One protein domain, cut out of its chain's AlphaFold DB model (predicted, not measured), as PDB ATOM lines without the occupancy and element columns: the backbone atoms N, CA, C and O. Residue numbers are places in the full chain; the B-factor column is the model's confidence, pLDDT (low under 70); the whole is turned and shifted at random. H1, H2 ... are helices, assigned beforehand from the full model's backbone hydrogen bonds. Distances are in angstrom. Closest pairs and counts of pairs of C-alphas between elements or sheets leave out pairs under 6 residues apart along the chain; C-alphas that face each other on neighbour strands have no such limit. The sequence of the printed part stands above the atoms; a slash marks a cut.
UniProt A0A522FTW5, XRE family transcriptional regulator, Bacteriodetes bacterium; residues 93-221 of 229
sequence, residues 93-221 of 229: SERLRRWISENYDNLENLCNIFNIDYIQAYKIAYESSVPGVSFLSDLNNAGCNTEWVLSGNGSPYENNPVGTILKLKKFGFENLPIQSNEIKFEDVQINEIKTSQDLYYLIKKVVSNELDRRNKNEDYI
ATOM      1  N   SER A  93     -23.375   4.978 -25.503       86.12
ATOM      2  CA  SER A  93     -22.004   5.327 -25.880       86.12
ATOM      3  C   SER A  93     -21.962   6.431 -26.944       86.12
ATOM      4  O   SER A  93     -21.139   7.339 -26.871       86.12
ATOM      5  N   GLU A  94     -22.868   6.410 -27.924       83.50
ATOM      6  CA  GLU A  94     -22.964   7.450 -28.957       83.50
ATOM      7  C   GLU A  94     -23.481   8.782 -28.415       83.50
ATOM      8  O   GLU A  94     -22.927   9.829 -28.757       83.50
ATOM      9  N   ARG A  95     -24.503   8.754 -27.548       88.88
ATOM     10  CA  ARG A  95     -24.998   9.958 -26.862       88.88
ATOM     11  C   ARG A  95     -23.899  10.596 -26.031       88.88
ATOM     12  O   ARG A  95     -23.700  11.806 -26.114       88.88
ATOM     13  N   LEU A  96     -23.147   9.770 -25.308       90.38
ATOM     14  CA  LEU A  96     -22.006  10.206 -24.522       90.38
ATOM     15  C   LEU A  96     -20.929  10.848 -25.405       90.38
ATOM     16  O   LEU A  96     -20.571  11.999 -25.174       90.38
ATOM     17  N   ARG A  97     -20.455  10.163 -26.455       86.69
ATOM     18  CA  ARG A  97     -19.436  10.712 -27.372       86.69
ATOM     19  C   ARG A  97     -19.861  12.042 -27.977       86.69
ATOM     20  O   ARG A  97     -19.069  12.983 -28.017       86.69
ATOM     21  N   ARG A  98     -21.116  12.129 -28.419       82.25
ATOM     22  CA  ARG A  98     -21.676  13.356 -28.982       82.25
ATOM     23  C   ARG A  98     -21.681  14.479 -27.953       82.25
ATOM     24  O   ARG A  98     -21.143  15.547 -28.226       82.25
ATOM     25  N   TRP A  99     -22.234  14.229 -26.771       90.81
ATOM     26  CA  TRP A  99     -22.283  15.220 -25.701       90.81
ATOM     27  C   TRP A  99     -20.883  15.704 -25.306       90.81
ATOM     28  O   TRP A  99     -20.675  16.905 -25.155       90.81
ATOM     29  N   ILE A 100     -19.903  14.802 -25.229       85.44
ATOM     30  CA  ILE A 100     -18.504  15.160 -24.969       85.44
ATOM     31  C   ILE A 100     -17.970  16.078 -26.070       85.44
ATOM     32  O   ILE A 100     -17.439  17.141 -25.766       85.44
ATOM     33  N   SER A 101     -18.149  15.708 -27.342       79.00
ATOM     34  CA  SER A 101     -17.643  16.506 -28.465       79.00
ATOM     35  C   SER A 101     -18.272  17.900 -28.550       79.00
ATOM     36  O   SER A 101     -17.596  18.863 -28.890       79.00
ATOM     37  N   GLU A 102     -19.552  18.033 -28.194       80.12
ATOM     38  CA  GLU A 102     -20.269  19.311 -28.251       80.12
ATOM     39  C   GLU A 102     -19.884  20.263 -27.102       80.12
ATOM     40  O   GLU A 102     -19.976  21.483 -27.257       80.12
ATOM     41  N   ASN A 103     -19.474  19.730 -25.945       84.62
ATOM     42  CA  ASN A 103     -19.261  20.528 -24.730       84.62
ATOM     43  C   ASN A 103     -17.785  20.671 -24.327       84.62
ATOM     44  O   ASN A 103     -17.429  21.686 -23.727       84.62
ATOM     45  N   TYR A 104     -16.938  19.703 -24.683       81.81
ATOM     46  CA  TYR A 104     -15.542  19.591 -24.236       81.81
ATOM     47  C   TYR A 104     -14.546  19.347 -25.379       81.81
ATOM     48  O   TYR A 104     -13.367  19.106 -25.127       81.81
ATOM     49  N   ASP A 105     -15.007  19.402 -26.629       73.88
ATOM     50  CA  ASP A 105     -14.287  19.074 -27.867       73.88
ATOM     51  C   ASP A 105     -13.916  17.586 -28.013       73.88
ATOM     52  O   ASP A 105     -14.166  16.988 -29.060       73.88
ATOM     53  N   ASN A 106     -13.338  16.956 -26.984       77.88
ATOM     54  CA  ASN A 106     -12.934  15.548 -27.003       77.88
ATOM     55  C   ASN A 106     -12.885  14.911 -25.595       77.88
ATOM     56  O   ASN A 106     -13.032  15.581 -24.573       77.88
ATOM     57  N   LEU A 107     -12.690  13.585 -25.554       80.00
ATOM     58  CA  LEU A 107     -12.663  12.795 -24.314       80.00
ATOM     59  C   LEU A 107     -11.484  13.156 -23.396       80.00
ATOM     60  O   LEU A 107     -11.651  13.186 -22.182       80.00
ATOM     61  N   GLU A 108     -10.311  13.440 -23.961       76.94
ATOM     62  CA  GLU A 108      -9.107  13.774 -23.193       76.94
ATOM     63  C   GLU A 108      -9.295  15.071 -22.397       76.94
ATOM     64  O   GLU A 108      -8.980  15.124 -21.210       76.94
ATOM     65  N   ASN A 109      -9.908  16.083 -23.014       76.88
ATOM     66  CA  ASN A 109     -10.251  17.335 -22.347       76.88
ATOM     67  C   ASN A 109     -11.204  17.115 -21.169       76.88
ATOM     68  O   ASN A 109     -10.948  17.634 -20.083       76.88
ATOM     69  N   LEU A 110     -12.270  16.328 -21.356       89.12
ATOM     70  CA  LEU A 110     -13.182  15.975 -20.264       89.12
ATOM     71  C   LEU A 110     -12.415  15.306 -19.110       89.12
ATOM     72  O   LEU A 110     -12.529  15.741 -17.964       89.12
ATOM     73  N   CYS A 111     -11.616  14.281 -19.416       87.19
ATOM     74  CA  CYS A 111     -10.852  13.539 -18.416       87.19
ATOM     75  C   CYS A 111      -9.880  14.436 -17.645       87.19
ATOM     76  O   CYS A 111      -9.817  14.351 -16.423       87.19
ATOM     77  N   ASN A 112      -9.187  15.347 -18.330       83.19
ATOM     78  CA  ASN A 112      -8.249  16.276 -17.705       83.19
ATOM     79  C   ASN A 112      -8.940  17.319 -16.810       83.19
ATOM     80  O   ASN A 112      -8.377  17.716 -15.792       83.19
ATOM     81  N   ILE A 113     -10.145  17.779 -17.170       81.12
ATOM     82  CA  ILE A 113     -10.900  18.762 -16.371       81.12
ATOM     83  C   ILE A 113     -11.406  18.136 -15.071       81.12
ATOM     84  O   ILE A 113     -11.290  18.750 -14.011       81.12
ATOM     85  N   PHE A 114     -11.969  16.932 -15.162       86.00
ATOM     86  CA  PHE A 114     -12.661  16.277 -14.050       86.00
ATOM     87  C   PHE A 114     -11.828  15.183 -13.372       86.00
ATOM     88  O   PHE A 114     -12.332  14.497 -12.493       86.00
ATOM     89  N   ASN A 115     -10.552  15.041 -13.749       89.31
ATOM     90  CA  ASN A 115      -9.633  14.022 -13.235       89.31
ATOM     91  C   ASN A 115     -10.197  12.589 -13.347       89.31
ATOM     92  O   ASN A 115     -10.109  11.791 -12.415       89.31
ATOM     93  N   ILE A 116     -10.798  12.279 -14.498       91.00
ATOM     94  CA  ILE A 116     -11.389  10.966 -14.792       91.00
ATOM     95  C   ILE A 116     -10.312  10.064 -15.398       91.00
ATOM     96  O   ILE A 116      -9.568  10.496 -16.280       91.00
ATOM     97  N   ASP A 117     -10.269   8.791 -14.994       91.19
ATOM     98  CA  ASP A 117      -9.414   7.787 -15.635       91.19
ATOM     99  C   ASP A 117      -9.759   7.666 -17.130       91.19
ATOM    100  O   ASP A 117     -10.831   7.189 -17.519       91.19
ATOM    101  N   TYR A 118      -8.817   8.089 -17.976       85.75
ATOM    102  CA  TYR A 118      -8.965   8.075 -19.426       85.75
ATOM    103  C   TYR A 118      -9.231   6.671 -19.980       85.75
ATOM    104  O   TYR A 118     -10.074   6.510 -20.862       85.75
ATOM    105  N   ILE A 119      -8.545   5.644 -19.466       86.31
ATOM    106  CA  ILE A 119      -8.701   4.270 -19.957       86.31
ATOM    107  C   ILE A 119     -10.105   3.770 -19.630       86.31
ATOM    108  O   ILE A 119     -10.767   3.174 -20.485       86.31
ATOM    109  N   GLN A 120     -10.586   4.031 -18.415       89.06
ATOM    110  CA  GLN A 120     -11.947   3.675 -18.019       89.06
ATOM    111  C   GLN A 120     -12.986   4.402 -18.885       89.06
ATOM    112  O   GLN A 120     -13.907   3.772 -19.412       89.06
ATOM    113  N   ALA A 121     -12.816   5.710 -19.078       85.56
ATOM    114  CA  ALA A 121     -13.730   6.535 -19.854       85.56
ATOM    115  C   ALA A 121     -13.767   6.130 -21.338       85.56
ATOM    116  O   ALA A 121     -14.839   6.082 -21.943       85.56
ATOM    117  N   TYR A 122     -12.615   5.772 -21.915       82.25
ATOM    118  CA  TYR A 122     -12.508   5.305 -23.295       82.25
ATOM    119  C   TYR A 122     -13.301   4.017 -23.519       82.25
ATOM    120  O   TYR A 122     -14.093   3.932 -24.460       82.25
ATOM    121  N   LYS A 123     -13.164   3.035 -22.622       85.44
ATOM    122  CA  LYS A 123     -13.905   1.765 -22.704       85.44
ATOM    123  C   LYS A 123     -15.416   1.972 -22.669       85.44
ATOM    124  O   LYS A 123     -16.160   1.322 -23.400       85.44
ATOM    125  N   ILE A 124     -15.886   2.900 -21.842       88.06
ATOM    126  CA  ILE A 124     -17.310   3.229 -21.742       88.06
ATOM    127  C   ILE A 124     -17.778   3.956 -23.009       88.06
ATOM    128  O   ILE A 124     -18.777   3.578 -23.619       88.06
ATOM    129  N   ALA A 125     -17.035   4.973 -23.446       80.88
ATOM    130  CA  ALA A 125     -17.434   5.819 -24.562       80.88
ATOM    131  C   ALA A 125     -17.293   5.139 -25.932       80.88
ATOM    132  O   ALA A 125     -18.083   5.448 -26.817       80.88
ATOM    133  N   TYR A 126     -16.332   4.235 -26.136       76.19
ATOM    134  CA  TYR A 126     -16.004   3.668 -27.456       76.19
ATOM    135  C   TYR A 126     -16.137   2.146 -27.538       76.19
ATOM    136  O   TYR A 126     -16.476   1.638 -28.603       76.19
ATOM    137  N   GLU A 127     -15.948   1.421 -26.434       80.12
ATOM    138  CA  GLU A 127     -16.061  -0.048 -26.399       80.12
ATOM    139  C   GLU A 127     -17.403  -0.526 -25.821       80.12
ATOM    140  O   GLU A 127     -17.619  -1.724 -25.648       80.12
ATOM    141  N   SER A 128     -18.327   0.403 -25.542       78.31
ATOM    142  CA  SER A 128     -19.662   0.125 -24.993       78.31
ATOM    143  C   SER A 128     -19.638  -0.654 -23.674       78.31
ATOM    144  O   SER A 128     -20.535  -1.448 -23.389       78.31
ATOM    145  N   SER A 129     -18.613  -0.413 -22.853       83.81
ATOM    146  CA  SER A 129     -18.583  -0.912 -21.478       83.81
ATOM    147  C   SER A 129     -19.654  -0.231 -20.629       83.81
ATOM    148  O   SER A 129     -19.934   0.958 -20.787       83.81
ATOM    149  N   VAL A 130     -20.236  -0.982 -19.694       84.75
ATOM    150  CA  VAL A 130     -21.236  -0.445 -18.765       84.75
ATOM    151  C   VAL A 130     -20.565   0.570 -17.828       84.75
ATOM    152  O   VAL A 130     -19.553   0.232 -17.204       84.75
ATOM    153  N   PRO A 131     -21.093   1.801 -17.706       89.62
ATOM    154  CA  PRO A 131     -20.533   2.795 -16.805       89.62
ATOM    155  C   PRO A 131     -20.762   2.408 -15.342       89.62
ATOM    156  O   PRO A 131     -21.868   2.048 -14.941       89.62
ATOM    157  N   GLY A 132     -19.706   2.506 -14.535       87.69
ATOM    158  CA  GLY A 132     -19.805   2.379 -13.082       87.69
ATOM    159  C   GLY A 132     -20.386   3.638 -12.433       87.69
ATOM    160  O   GLY A 132     -20.390   4.715 -13.028       87.69
ATOM    161  N   VAL A 133     -20.825   3.512 -11.179       87.69
ATOM    162  CA  VAL A 133     -21.429   4.614 -10.405       87.69
ATOM    163  C   VAL A 133     -20.487   5.817 -10.277       87.69
ATOM    164  O   VAL A 133     -20.942   6.951 -10.387       87.69
ATOM    165  N   SER A 134     -19.180   5.583 -10.108       89.06
ATOM    166  CA  SER A 134     -18.178   6.655 -10.034       89.06
ATOM    167  C   SER A 134     -18.150   7.497 -11.312       89.06
ATOM    168  O   SER A 134     -18.324   8.706 -11.253       89.06
ATOM    169  N   PHE A 135     -18.073   6.847 -12.475       91.62
ATOM    170  CA  PHE A 135     -18.051   7.530 -13.768       91.62
ATOM    171  C   PHE A 135     -19.354   8.294 -14.056       91.62
ATOM    172  O   PHE A 135     -19.324   9.388 -14.615       91.62
ATOM    173  N   LEU A 136     -20.512   7.752 -13.660       92.12
ATOM    174  CA  LEU A 136     -21.787   8.472 -13.777       92.12
ATOM    175  C   LEU A 136     -21.823   9.716 -12.877       92.12
ATOM    176  O   LEU A 136     -22.338  10.753 -13.290       92.12
ATOM    177  N   SER A 137     -21.249   9.638 -11.673       90.50
ATOM    178  CA  SER A 137     -21.112  10.799 -10.791       90.50
ATOM    179  C   SER A 137     -20.227  11.876 -11.421       90.50
ATOM    180  O   SER A 137     -20.614  13.044 -11.430       90.50
ATOM    181  N   ASP A 138     -19.107  11.484 -12.033       92.50
ATOM    182  CA  ASP A 138     -18.209  12.407 -12.733       92.50
ATOM    183  C   ASP A 138     -18.897  13.081 -13.930       92.50
ATOM    184  O   ASP A 138     -18.778  14.292 -14.119       92.50
ATOM    185  N   LEU A 139     -19.692  12.332 -14.704       92.75
ATOM    186  CA  LEU A 139     -20.489  12.886 -15.803       92.75
ATOM    187  C   LEU A 139     -21.556  13.870 -15.323       92.75
ATOM    188  O   LEU A 139     -21.703  14.941 -15.919       92.75
ATOM    189  N   ASN A 140     -22.268  13.544 -14.241       92.50
ATOM    190  CA  ASN A 140     -23.215  14.471 -13.629       92.50
ATOM    191  C   ASN A 140     -22.490  15.749 -13.189       92.50
ATOM    192  O   ASN A 140     -22.938  16.839 -13.531       92.50
ATOM    193  N   ASN A 141     -21.338  15.651 -12.518       87.56
ATOM    194  CA  ASN A 141     -20.535  16.817 -12.118       87.56
ATOM    195  C   ASN A 141     -20.060  17.650 -13.320       87.56
ATOM    196  O   ASN A 141     -19.986  18.876 -13.235       87.56
ATOM    197  N   ALA A 142     -19.823  17.005 -14.464       90.31
ATOM    198  CA  ALA A 142     -19.538  17.660 -15.736       90.31
ATOM    199  C   ALA A 142     -20.776  18.275 -16.421       90.31
ATOM    200  O   ALA A 142     -20.684  18.799 -17.532       90.31
ATOM    201  N   GLY A 143     -21.943  18.241 -15.780       91.69
ATOM    202  CA  GLY A 143     -23.181  18.821 -16.289       91.69
ATOM    203  C   GLY A 143     -23.931  17.933 -17.281       91.69
ATOM    204  O   GLY A 143     -24.839  18.425 -17.954       91.69
ATOM    205  N   CYS A 144     -23.559  16.657 -17.408       94.19
ATOM    206  CA  CYS A 144     -24.270  15.688 -18.237       94.19
ATOM    207  C   CYS A 144     -25.440  15.097 -17.464       94.19
ATOM    208  O   CYS A 144     -25.240  14.611 -16.359       94.19
ATOM    209  N   ASN A 145     -26.629  15.056 -18.057       93.38
ATOM    210  CA  ASN A 145     -27.721  14.269 -17.495       93.38
ATOM    211  C   ASN A 145     -27.505  12.784 -17.832       93.38
ATOM    212  O   ASN A 145     -27.629  12.361 -18.988       93.38
ATOM    213  N   THR A 146     -27.191  11.982 -16.820       91.75
ATOM    214  CA  THR A 146     -26.913  10.548 -16.998       91.75
ATOM    215  C   THR A 146     -28.154   9.725 -17.364       91.75
ATOM    216  O   THR A 146     -28.029   8.763 -18.126       91.75
ATOM    217  N   GLU A 147     -29.355  10.128 -16.940       88.69
ATOM    218  CA  GLU A 147     -30.626   9.522 -17.375       88.69
ATOM    219  C   GLU A 147     -30.802   9.680 -18.892       88.69
ATOM    220  O   GLU A 147     -31.156   8.719 -19.584       88.69
ATOM    221  N   TRP A 148     -30.479  10.858 -19.438       90.56
ATOM    222  CA  TRP A 148     -30.510  11.105 -20.881       90.56
ATOM    223  C   TRP A 148     -29.461  10.275 -21.626       90.56
ATOM    224  O   TRP A 148     -29.759   9.701 -22.672       90.56
ATOM    225  N   VAL A 149     -28.245  10.137 -21.089       90.44
ATOM    226  CA  VAL A 149     -27.226   9.271 -21.706       90.44
ATOM    227  C   VAL A 149     -27.715   7.824 -21.776       90.44
ATOM    228  O   VAL A 149     -27.580   7.178 -22.816       90.44
ATOM    229  N   LEU A 150     -28.326   7.306 -20.713       88.62
ATOM    230  CA  LEU A 150     -28.735   5.902 -20.638       88.62
ATOM    231  C   LEU A 150     -30.022   5.611 -21.416       88.62
ATOM    232  O   LEU A 150     -30.073   4.640 -22.172       88.62
ATOM    233  N   SER A 151     -31.037   6.460 -21.285       83.00
ATOM    234  CA  SER A 151     -32.372   6.223 -21.850       83.00
ATOM    235  C   SER A 151     -32.642   6.987 -23.148       83.00
ATOM    236  O   SER A 151     -33.479   6.569 -23.941       83.00
ATOM    237  N   GLY A 152     -31.921   8.084 -23.392       79.31
ATOM    238  CA  GLY A 152     -32.209   9.037 -24.467       79.31
ATOM    239  C   GLY A 152     -33.309  10.041 -24.127       79.31
ATOM    240  O   GLY A 152     -33.576  10.933 -24.927       79.31
ATOM    241  N   ASN A 153     -33.935   9.929 -22.955       77.25
ATOM    242  CA  ASN A 153     -35.070  10.759 -22.576       77.25
ATOM    243  C   ASN A 153     -34.627  12.038 -21.860       77.25
ATOM    244  O   ASN A 153     -33.699  12.035 -21.056       77.25
ATOM    245  N   GLY A 154     -35.346  13.131 -22.110       77.50
ATOM    246  CA  GLY A 154     -35.133  14.399 -21.417       77.50
ATOM    247  C   GLY A 154     -33.996  15.251 -21.989       77.50
ATOM    248  O   GLY A 154     -33.592  15.117 -23.142       77.50
ATOM    249  N   SER A 155     -33.535  16.203 -21.181       84.69
ATOM    250  CA  SER A 155     -32.457  17.131 -21.537       84.69
ATOM    251  C   SER A 155     -31.091  16.452 -21.381       84.69
ATOM    252  O   SER A 155     -30.890  15.802 -20.362       84.69
ATOM    253  N   PRO A 156     -30.118  16.675 -22.289       88.19
ATOM    254  CA  PRO A 156     -28.746  16.180 -22.121       88.19
ATOM    255  C   PRO A 156     -27.961  16.903 -21.018       88.19
ATOM    256  O   PRO A 156     -26.858  16.491 -20.662       88.19
ATOM    257  N   TYR A 157     -28.505  18.007 -20.512       89.38
ATOM    258  CA  TYR A 157     -27.897  18.826 -19.473       89.38
ATOM    259  C   TYR A 157     -28.525  18.533 -18.124       89.38
ATOM    260  O   TYR A 157     -29.755  18.531 -18.012       89.38
ATOM    261  N   GLU A 158     -27.663  18.317 -17.137       90.69
ATOM    262  CA  GLU A 158     -28.044  18.146 -15.741       90.69
ATOM    263  C   GLU A 158     -28.485  19.477 -15.125       90.69
ATOM    264  O   GLU A 158     -28.026  20.555 -15.521       90.69
ATOM    265  N   ASN A 159     -29.348  19.404 -14.117       83.12
ATOM    266  CA  ASN A 159     -29.821  20.554 -13.357       83.12
ATOM    267  C   ASN A 159     -28.799  20.963 -12.283       83.12
ATOM    268  O   ASN A 159     -29.095  21.003 -11.092       83.12
ATOM    269  N   ASN A 160     -27.572  21.254 -12.708       81.75
ATOM    270  CA  ASN A 160     -26.514  21.785 -11.855       81.75
ATOM    271  C   ASN A 160     -25.831  22.996 -12.519       81.75
ATOM    272  O   ASN A 160     -26.124  23.306 -13.682       81.75
ATOM    273  N   PRO A 161     -24.937  23.712 -11.810       80.88
ATOM    274  CA  PRO A 161     -24.309  24.917 -12.345       80.88
ATOM    275  C   PRO A 161     -23.600  24.694 -13.689       80.88
ATOM    276  O   PRO A 161     -23.777  25.487 -14.611       80.88
ATOM    277  N   VAL A 162     -22.861  23.588 -13.839       83.31
ATOM    278  CA  VAL A 162     -22.133  23.267 -15.078       83.31
ATOM    279  C   VAL A 162     -23.109  22.961 -16.215       83.31
ATOM    280  O   VAL A 162     -23.006  23.554 -17.286       83.31
ATOM    281  N   GLY A 163     -24.110  22.110 -15.976       84.81
ATOM    282  CA  GLY A 163     -25.134  21.773 -16.966       84.81
ATOM    283  C   GLY A 163     -25.939  22.994 -17.415       84.81
ATOM    284  O   GLY A 163     -26.221  23.149 -18.602       84.81
ATOM    285  N   THR A 164     -26.216  23.925 -16.499       77.69
ATOM    286  CA  THR A 164     -26.907  25.190 -16.795       77.69
ATOM    287  C   THR A 164     -26.061  26.093 -17.688       77.69
ATOM    288  O   THR A 164     -26.568  26.618 -18.679       77.69
ATOM    289  N   ILE A 165     -24.761  26.227 -17.400       79.38
ATOM    290  CA  ILE A 165     -23.815  26.984 -18.235       79.38
ATOM    291  C   ILE A 165     -23.722  26.374 -19.637       79.38
ATOM    292  O   ILE A 165     -23.795  27.099 -20.630       79.38
ATOM    293  N   LEU A 166     -23.608  25.047 -19.744       83.31
ATOM    294  CA  LEU A 166     -23.539  24.358 -21.035       83.31
ATOM    295  C   LEU A 166     -24.843  24.504 -21.837       83.31
ATOM    296  O   LEU A 166     -24.811  24.755 -23.044       83.31
ATOM    297  N   LYS A 167     -25.994  24.419 -21.163       80.38
ATOM    298  CA  LYS A 167     -27.311  24.653 -21.766       80.38
ATOM    299  C   LYS A 167     -27.440  26.090 -22.279       80.38
ATOM    300  O   LYS A 167     -27.863  26.291 -23.416       80.38
ATOM    301  N   LEU A 168     -27.024  27.076 -21.483       74.38
ATOM    302  CA  LEU A 168     -26.990  28.491 -21.869       74.38
ATOM    303  C   LEU A 168     -26.069  28.735 -23.069       74.38
ATOM    304  O   LEU A 168     -26.473  29.412 -24.013       74.38
ATOM    305  N   LYS A 169     -24.873  28.130 -23.078       75.81
ATOM    306  CA  LYS A 169     -23.937  28.190 -24.212       75.81
ATOM    307  C   LYS A 169     -24.584  27.671 -25.498       75.81
ATOM    308  O   LYS A 169     -24.397  28.270 -26.553       75.81
ATOM    309  N   LYS A 170     -25.330  26.562 -25.428       72.69
ATOM    310  CA  LYS A 170     -25.925  25.931 -26.616       72.69
ATOM    311  C   LYS A 170     -27.145  26.672 -27.164       72.69
ATOM    312  O   LYS A 170     -27.318  26.703 -28.378       72.69
ATOM    313  N   PHE A 171     -27.994  27.229 -26.300       67.00
ATOM    314  CA  PHE A 171     -29.300  27.768 -26.709       67.00
ATOM    315  C   PHE A 171     -29.419  29.300 -26.644       67.00
ATOM    316  O   PHE A 171     -30.413  29.846 -27.127       67.00
ATOM    317  N   GLY A 172     -28.418  29.995 -26.095       54.75
ATOM    318  CA  GLY A 172     -28.463  31.438 -25.856       54.75
ATOM    319  C   GLY A 172     -29.369  31.819 -24.675       54.75
ATOM    320  O   GLY A 172     -30.248  31.062 -24.265       54.75
ATOM    321  N   PHE A 173     -29.159  33.011 -24.106       49.81
ATOM    322  CA  PHE A 173     -29.905  33.486 -22.927       49.81
ATOM    323  C   PHE A 173     -31.377  33.813 -23.196       49.81
ATOM    324  O   PHE A 173     -32.178  33.823 -22.266       49.81
ATOM    325  N   GLU A 174     -31.742  34.086 -24.446       42.41
ATOM    326  CA  GLU A 174     -33.052  34.651 -24.793       42.41
ATOM    327  C   GLU A 174     -34.191  33.611 -24.828       42.41
ATOM    328  O   GLU A 174     -35.352  33.988 -24.946       42.41
ATOM    329  N   ASN A 175     -33.889  32.313 -24.672       41.91
ATOM    330  CA  ASN A 175     -34.851  31.212 -24.856       41.91
ATOM    331  C   ASN A 175     -35.092  30.329 -23.613       41.91
ATOM    332  O   ASN A 175     -35.511  29.176 -23.748       41.91
ATOM    333  N   LEU A 176     -34.847  30.818 -22.394       44.00
ATOM    334  CA  LEU A 176     -35.154  30.040 -21.187       44.00
ATOM    335  C   LEU A 176     -36.556  30.351 -20.631       44.00
ATOM    336  O   LEU A 176     -36.834  31.505 -20.303       44.00
ATOM    337  N   PRO A 177     -37.414  29.337 -20.394       36.69
ATOM    338  CA  PRO A 177     -38.473  29.456 -19.406       36.69
ATOM    339  C   PRO A 177     -37.800  29.447 -18.031       36.69
ATOM    340  O   PRO A 177     -37.422  28.402 -17.500       36.69
ATOM    341  N   ILE A 178     -37.572  30.642 -17.495       39.72
ATOM    342  CA  ILE A 178     -37.017  30.853 -16.162       39.72
ATOM    343  C   ILE A 178     -38.045  30.331 -15.151       39.72
ATOM    344  O   ILE A 178     -39.013  31.017 -14.834       39.72
ATOM    345  N   GLN A 179     -37.845  29.120 -14.625       39.34
ATOM    346  CA  GLN A 179     -38.328  28.813 -13.281       39.34
ATOM    347  C   GLN A 179     -37.291  29.371 -12.315       39.34
ATOM    348  O   GLN A 179     -36.286  28.755 -11.975       39.34
ATOM    349  N   SER A 180     -37.524  30.636 -11.996       34.53
ATOM    350  CA  SER A 180     -36.812  31.452 -11.032       34.53
ATOM    351  C   SER A 180     -36.769  30.737  -9.689       34.53
ATOM    352  O   SER A 180     -37.819  30.594  -9.068       34.53
ATOM    353  N   ASN A 181     -35.581  30.311  -9.256       34.00
ATOM    354  CA  ASN A 181     -35.171  30.473  -7.858       34.00
ATOM    355  C   ASN A 181     -33.696  30.198  -7.570       34.00
ATOM    356  O   ASN A 181     -33.249  30.583  -6.495       34.00
ATOM    357  N   GLU A 182     -32.898  29.630  -8.475       39.38
ATOM    358  CA  GLU A 182     -31.526  29.277  -8.103       39.38
ATOM    359  C   GLU A 182     -30.489  29.771  -9.109       39.38
ATOM    360  O   GLU A 182     -30.568  29.530 -10.308       39.38
ATOM    361  N   ILE A 183     -29.472  30.425  -8.543       41.09
ATOM    362  CA  ILE A 183     -28.214  30.885  -9.131       41.09
ATOM    363  C   ILE A 183     -28.228  32.318  -9.704       41.09
ATOM    364  O   ILE A 183     -28.409  32.571 -10.894       41.09
ATOM    365  N   LYS A 184     -27.907  33.279  -8.825       38.25
ATOM    366  CA  LYS A 184     -27.334  34.576  -9.211       38.25
ATOM    367  C   LYS A 184     -25.836  34.382  -9.474       38.25
ATOM    368  O   LYS A 184     -25.064  34.219  -8.532       38.25
ATOM    369  N   PHE A 185     -25.417  34.380 -10.737       46.16
ATOM    370  CA  PHE A 185     -24.003  34.537 -11.086       46.16
ATOM    371  C   PHE A 185     -23.698  36.034 -11.148       46.16
ATOM    372  O   PHE A 185     -23.968  36.670 -12.162       46.16
ATOM    373  N   GLU A 186     -23.183  36.609 -10.061       45.12
ATOM    374  CA  GLU A 186     -22.948  38.058  -9.994       45.12
ATOM    375  C   GLU A 186     -21.767  38.562 -10.842       45.12
ATOM    376  O   GLU A 186     -21.712  39.758 -11.071       45.12
ATOM    377  N   ASP A 187     -20.901  37.719 -11.430       44.12
ATOM    378  CA  ASP A 187     -19.688  38.228 -12.112       44.12
ATOM    379  C   ASP A 187     -19.235  37.454 -13.369       44.12
ATOM    380  O   ASP A 187     -18.035  37.310 -13.616       44.12
ATOM    381  N   VAL A 188     -20.142  36.915 -14.194       46.06
ATOM    382  CA  VAL A 188     -19.718  36.243 -15.443       46.06
ATOM    383  C   VAL A 188     -20.514  36.738 -16.642       46.06
ATOM    384  O   VAL A 188     -21.633  36.299 -16.900       46.06
ATOM    385  N   GLN A 189     -19.896  37.619 -17.429       50.59
ATOM    386  CA  GLN A 189     -20.390  37.973 -18.755       50.59
ATOM    387  C   GLN A 189     -20.100  36.811 -19.718       50.59
ATOM    388  O   GLN A 189     -19.068  36.763 -20.375       50.59
ATOM    389  N   ILE A 190     -21.026  35.851 -19.811       46.81
ATOM    390  CA  ILE A 190     -20.947  34.691 -20.727       46.81
ATOM    391  C   ILE A 190     -20.730  35.116 -22.197       46.81
ATOM    392  O   ILE A 190     -20.178  34.352 -22.986       46.81
ATOM    393  N   ASN A 191     -21.069  36.363 -22.543       44.00
ATOM    394  CA  ASN A 191     -20.806  36.984 -23.846       44.00
ATOM    395  C   ASN A 191     -19.305  37.068 -24.215       44.00
ATOM    396  O   ASN A 191     -18.975  37.358 -25.366       44.00
ATOM    397  N   GLU A 192     -18.394  36.814 -23.270       46.28
ATOM    398  CA  GLU A 192     -16.944  36.791 -23.497       46.28
ATOM    399  C   GLU A 192     -16.376  35.391 -23.788       46.28
ATOM    400  O   GLU A 192     -15.213  35.285 -24.174       46.28
ATOM    401  N   ILE A 193     -17.174  34.319 -23.674       52.91
ATOM    402  CA  ILE A 193     -16.735  32.948 -23.979       52.91
ATOM    403  C   ILE A 193     -16.674  32.775 -25.499       52.91
ATOM    404  O   ILE A 193     -17.668  32.442 -26.147       52.91
ATOM    405  N   LYS A 194     -15.499  33.014 -26.082       51.34
ATOM    406  CA  LYS A 194     -15.282  32.929 -27.534       51.34
ATOM    407  C   LYS A 194     -14.579  31.640 -27.941       51.34
ATOM    408  O   LYS A 194     -14.619  31.269 -29.112       51.34
ATOM    409  N   THR A 195     -13.945  30.958 -26.988       49.50
ATOM    410  CA  THR A 195     -13.134  29.763 -27.230       49.50
ATOM    411  C   THR A 195     -13.426  28.652 -26.218       49.50
ATOM    412  O   THR A 195     -13.947  28.890 -25.125       49.50
ATOM    413  N   SER A 196     -13.042  27.417 -26.557       43.94
ATOM    414  CA  SER A 196     -13.085  26.277 -25.629       43.94
ATOM    415  C   SER A 196     -12.225  26.500 -24.378       43.94
ATOM    416  O   SER A 196     -12.530  25.964 -23.315       43.94
ATOM    417  N   GLN A 197     -11.190  27.340 -24.467       50.91
ATOM    418  CA  GLN A 197     -10.303  27.673 -23.354       50.91
ATOM    419  C   GLN A 197     -10.946  28.649 -22.353       50.91
ATOM    420  O   GLN A 197     -10.745  28.519 -21.144       50.91
ATOM    421  N   ASP A 198     -11.780  29.573 -22.833       56.34
ATOM    422  CA  ASP A 198     -12.563  30.472 -21.973       56.34
ATOM    423  C   ASP A 198     -13.628  29.684 -21.201       56.34
ATOM    424  O   ASP A 198     -13.819  29.874 -19.997       56.34
ATOM    425  N   LEU A 199     -14.274  28.730 -21.886       54.91
ATOM    426  CA  LEU A 199     -15.211  27.801 -21.260       54.91
ATOM    427  C   LEU A 199     -14.507  26.941 -20.203       54.91
ATOM    428  O   LEU A 199     -15.024  26.788 -19.098       54.91
ATOM    429  N   TYR A 200     -13.317  26.424 -20.523       56.84
ATOM    430  CA  TYR A 200     -12.481  25.664 -19.594       56.84
ATOM    431  C   TYR A 200     -12.202  26.455 -18.308       56.84
ATOM    432  O   TYR A 200     -12.407  25.940 -17.209       56.84
ATOM    433  N   TYR A 201     -11.785  27.720 -18.426       63.09
ATOM    434  CA  TYR A 201     -11.475  28.557 -17.266       63.09
ATOM    435  C   TYR A 201     -12.715  28.849 -16.413       63.09
ATOM    436  O   TYR A 201     -12.656  28.787 -15.183       63.09
ATOM    437  N   LEU A 202     -13.855  29.113 -17.057       65.44
ATOM    438  CA  LEU A 202     -15.105  29.370 -16.356       65.44
ATOM    439  C   LEU A 202     -15.609  28.134 -15.605       65.44
ATOM    440  O   LEU A 202     -15.933  28.241 -14.422       65.44
ATOM    441  N   ILE A 203     -15.647  26.970 -16.262       61.59
ATOM    442  CA  ILE A 203     -16.067  25.712 -15.629       61.59
ATOM    443  C   ILE A 203     -15.161  25.420 -14.435       61.59
ATOM    444  O   ILE A 203     -15.662  25.175 -13.342       61.59
ATOM    445  N   LYS A 204     -13.839  25.541 -14.602       63.12
ATOM    446  CA  LYS A 204     -12.879  25.323 -13.515       63.12
ATOM    447  C   LYS A 204     -13.123  26.265 -12.331       63.12
ATOM    448  O   LYS A 204     -13.167  25.807 -11.196       63.12
ATOM    449  N   LYS A 205     -13.354  27.560 -12.585       70.62
ATOM    450  CA  LYS A 205     -13.658  28.557 -11.542       70.62
ATOM    451  C   LYS A 205     -14.959  28.236 -10.796       70.62
ATOM    452  O   LYS A 205     -14.997  28.329  -9.573       70.62
ATOM    453  N   VAL A 206     -16.017  27.857 -11.514       66.69
ATOM    454  CA  VAL A 206     -17.318  27.510 -10.917       66.69
ATOM    455  C   VAL A 206     -17.214  26.230 -10.089       66.69
ATOM    456  O   VAL A 206     -17.683  26.207  -8.956       66.69
ATOM    457  N   VAL A 207     -16.549  25.199 -10.615       64.94
ATOM    458  CA  VAL A 207     -16.332  23.930  -9.908       64.94
ATOM    459  C   VAL A 207     -15.512  24.145  -8.634       64.94
ATOM    460  O   VAL A 207     -15.916  23.669  -7.578       64.94
ATOM    461  N   SER A 208     -14.415  24.910  -8.691       67.81
ATOM    462  CA  SER A 208     -13.622  25.235  -7.496       67.81
ATOM    463  C   SER A 208     -14.442  25.979  -6.439       67.81
ATOM    464  O   SER A 208     -14.400  25.611  -5.270       67.81
ATOM    465  N   ASN A 209     -15.258  26.958  -6.841       66.00
ATOM    466  CA  ASN A 209     -16.104  27.702  -5.905       66.00
ATOM    467  C   ASN A 209     -17.184  26.828  -5.243       66.00
ATOM    468  O   ASN A 209     -17.487  27.016  -4.065       66.00
ATOM    469  N   GLU A 210     -17.785  25.892  -5.981       62.75
ATOM    470  CA  GLU A 210     -18.798  24.981  -5.436       62.75
ATOM    471  C   GLU A 210     -18.189  23.923  -4.506       62.75
ATOM    472  O   GLU A 210     -18.774  23.610  -3.469       62.75
ATOM    473  N   LEU A 211     -16.988  23.425  -4.815       58.44
ATOM    474  CA  LEU A 211     -16.237  22.547  -3.913       58.44
ATOM    475  C   LEU A 211     -15.841  23.274  -2.620       58.44
ATOM    476  O   LEU A 211     -16.060  22.744  -1.534       58.44
ATOM    477  N   ASP A 212     -15.360  24.517  -2.712       63.72
ATOM    478  CA  ASP A 212     -15.018  25.331  -1.539       63.72
ATOM    479  C   ASP A 212     -16.237  25.623  -0.652       63.72
ATOM    480  O   ASP A 212     -16.127  25.651   0.575       63.72
ATOM    481  N   ARG A 213     -17.419  25.830  -1.248       62.97
ATOM    482  CA  ARG A 213     -18.680  26.006  -0.508       62.97
ATOM    483  C   ARG A 213     -19.110  24.731   0.209       62.97
ATOM    484  O   ARG A 213     -19.541  24.810   1.355       62.97
ATOM    485  N   ARG A 214     -18.988  23.570  -0.442       57.00
ATOM    486  CA  ARG A 214     -19.312  22.272   0.173       57.00
ATOM    487  C   ARG A 214     -18.382  21.961   1.342       57.00
ATOM    488  O   ARG A 214     -18.885  21.680   2.422       57.00
ATOM    489  N   ASN A 215     -17.076  22.146   1.170       57.41
ATOM    490  CA  ASN A 215     -16.094  21.922   2.235       57.41
ATOM    491  C   ASN A 215     -16.327  22.854   3.439       57.41
ATOM    492  O   ASN A 215     -16.324  22.407   4.579       57.41
ATOM    493  N   LYS A 216     -16.630  24.140   3.201       59.66
ATOM    494  CA  LYS A 216     -16.965  25.088   4.282       59.66
ATOM    495  C   LYS A 216     -18.262  24.745   5.017       59.66
ATOM    496  O   LYS A 216     -18.378  25.047   6.202       59.66
ATOM    497  N   ASN A 217     -19.234  24.150   4.329       54.94
ATOM    498  CA  ASN A 217     -20.475  23.697   4.951       54.94
ATOM    499  C   ASN A 217     -20.270  22.402   5.753       54.94
ATOM    500  O   ASN A 217     -20.891  22.248   6.800       54.94
ATOM    501  N   GLU A 218     -19.380  21.506   5.317       49.91
ATOM    502  CA  GLU A 218     -18.998  20.311   6.084       49.91
ATOM    503  C   GLU A 218     -18.217  20.674   7.361       49.91
ATOM    504  O   GLU A 218     -18.534  20.155   8.431       49.91
ATOM    505  N   ASP A 219     -17.301  21.648   7.299       50.94
ATOM    506  CA  ASP A 219     -16.596  22.172   8.482       50.94
ATOM    507  C   ASP A 219     -17.544  22.844   9.494       50.94
ATOM    508  O   ASP A 219     -17.289  22.838  10.700       50.94
ATOM    509  N   TYR A 220     -18.658  23.420   9.034       47.38
ATOM    510  CA  TYR A 220     -19.664  24.019   9.915       47.38
ATOM    511  C   TYR A 220     -20.480  22.966  10.673       47.38
ATOM    512  O   TYR A 220     -20.811  23.180  11.836       47.38
ATOM    513  N   ILE A 221     -20.765  21.823  10.040       50.22
ATOM    514  CA  ILE A 221     -21.523  20.720  10.649       50.22
ATOM    515  C   ILE A 221     -20.669  19.993  11.702       50.22
ATOM    516  O   ILE A 221     -21.172  19.657  12.770       50.22
TER     517      ILE A 221
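What this domain is: This is residues 93 to 221 of the 229 residues of the protein "XRE family transcriptional regulator" of Bacteriodetes bacterium (UniProt A0A522FTW5). Five short helices, H1 to H5, make a cluster, and beside it stands a hairpin of H6 and the much longer H7, whose residues 211 to 221 stick out as an arm. A long loop, residues 172 to 195, joins H6 to H7 on the side away from the cluster. The printed part has 129 residues with seven named helices, H1 to H7 in order, and no named strand: the class is all helix. It is compact, with a radius of gyration of the C-alphas of 15.2 A and spans of 42 by 39 by 28 A.

Where its parts are: Find C-alpha 93 at (-22.004, 5.327, -25.880), where H1, residues 93 to 104, begins its 15.7 A. Next come H2, residues 107 to 114, 10.8 A; H3, residues 118 to 126, 11.6 A; H4, residues 133 to 141, 12.4 A; and H5, residues 146 to 151, 8.5 A. H6, residues 161 to 171, runs 15.5 A from C-alpha 161 at (-24.309, 24.917, -12.345). H7, residues 196 to 221, runs 37.7 A to C-alpha 221 at (-21.523, 20.720, 10.649).

How they stand to each other: Begin at H1, the hub: it touches H2 only at the corner, closest C-alphas Tyr 104 and Leu 110, 5.9 A. Its residues 93 to 97 alone touch H3, closest C-alphas Ser 93 and Ala 125, 4.8 A, at a steep tilt of 59 degrees. Its residues 93 to 96 alone only just touch H5, with 3 pairs of C-alphas within 8 A, closest Arg 95 and Val 149, 5.7 A. H4 and H5 only just touch, with 3 such pairs, and only at the corner, closest C-alphas Asn 140 and Thr 146, 6.4 A. H6 and H7 form a helical hairpin, opposite ways at a shallow tilt of 27 degrees; residues 203 to 207 alone of H7 touch H6, closest C-alphas Val 162 and Ile 203, 6.6 A. H1 and H6 are close but not clearly touching, while H5 and H6 are apart. In H1 to H7 every O i to N i+4 pair is within hydrogen-bond range.

The domain as a whole: The C-alphas farthest apart, Glu 127 and Tyr 220, are 43.7 A apart. The printed part has no cut, and the link from H6 to H7 is long. Look for pLDDT under 70 in residues 171 to 204 and 206 to 221.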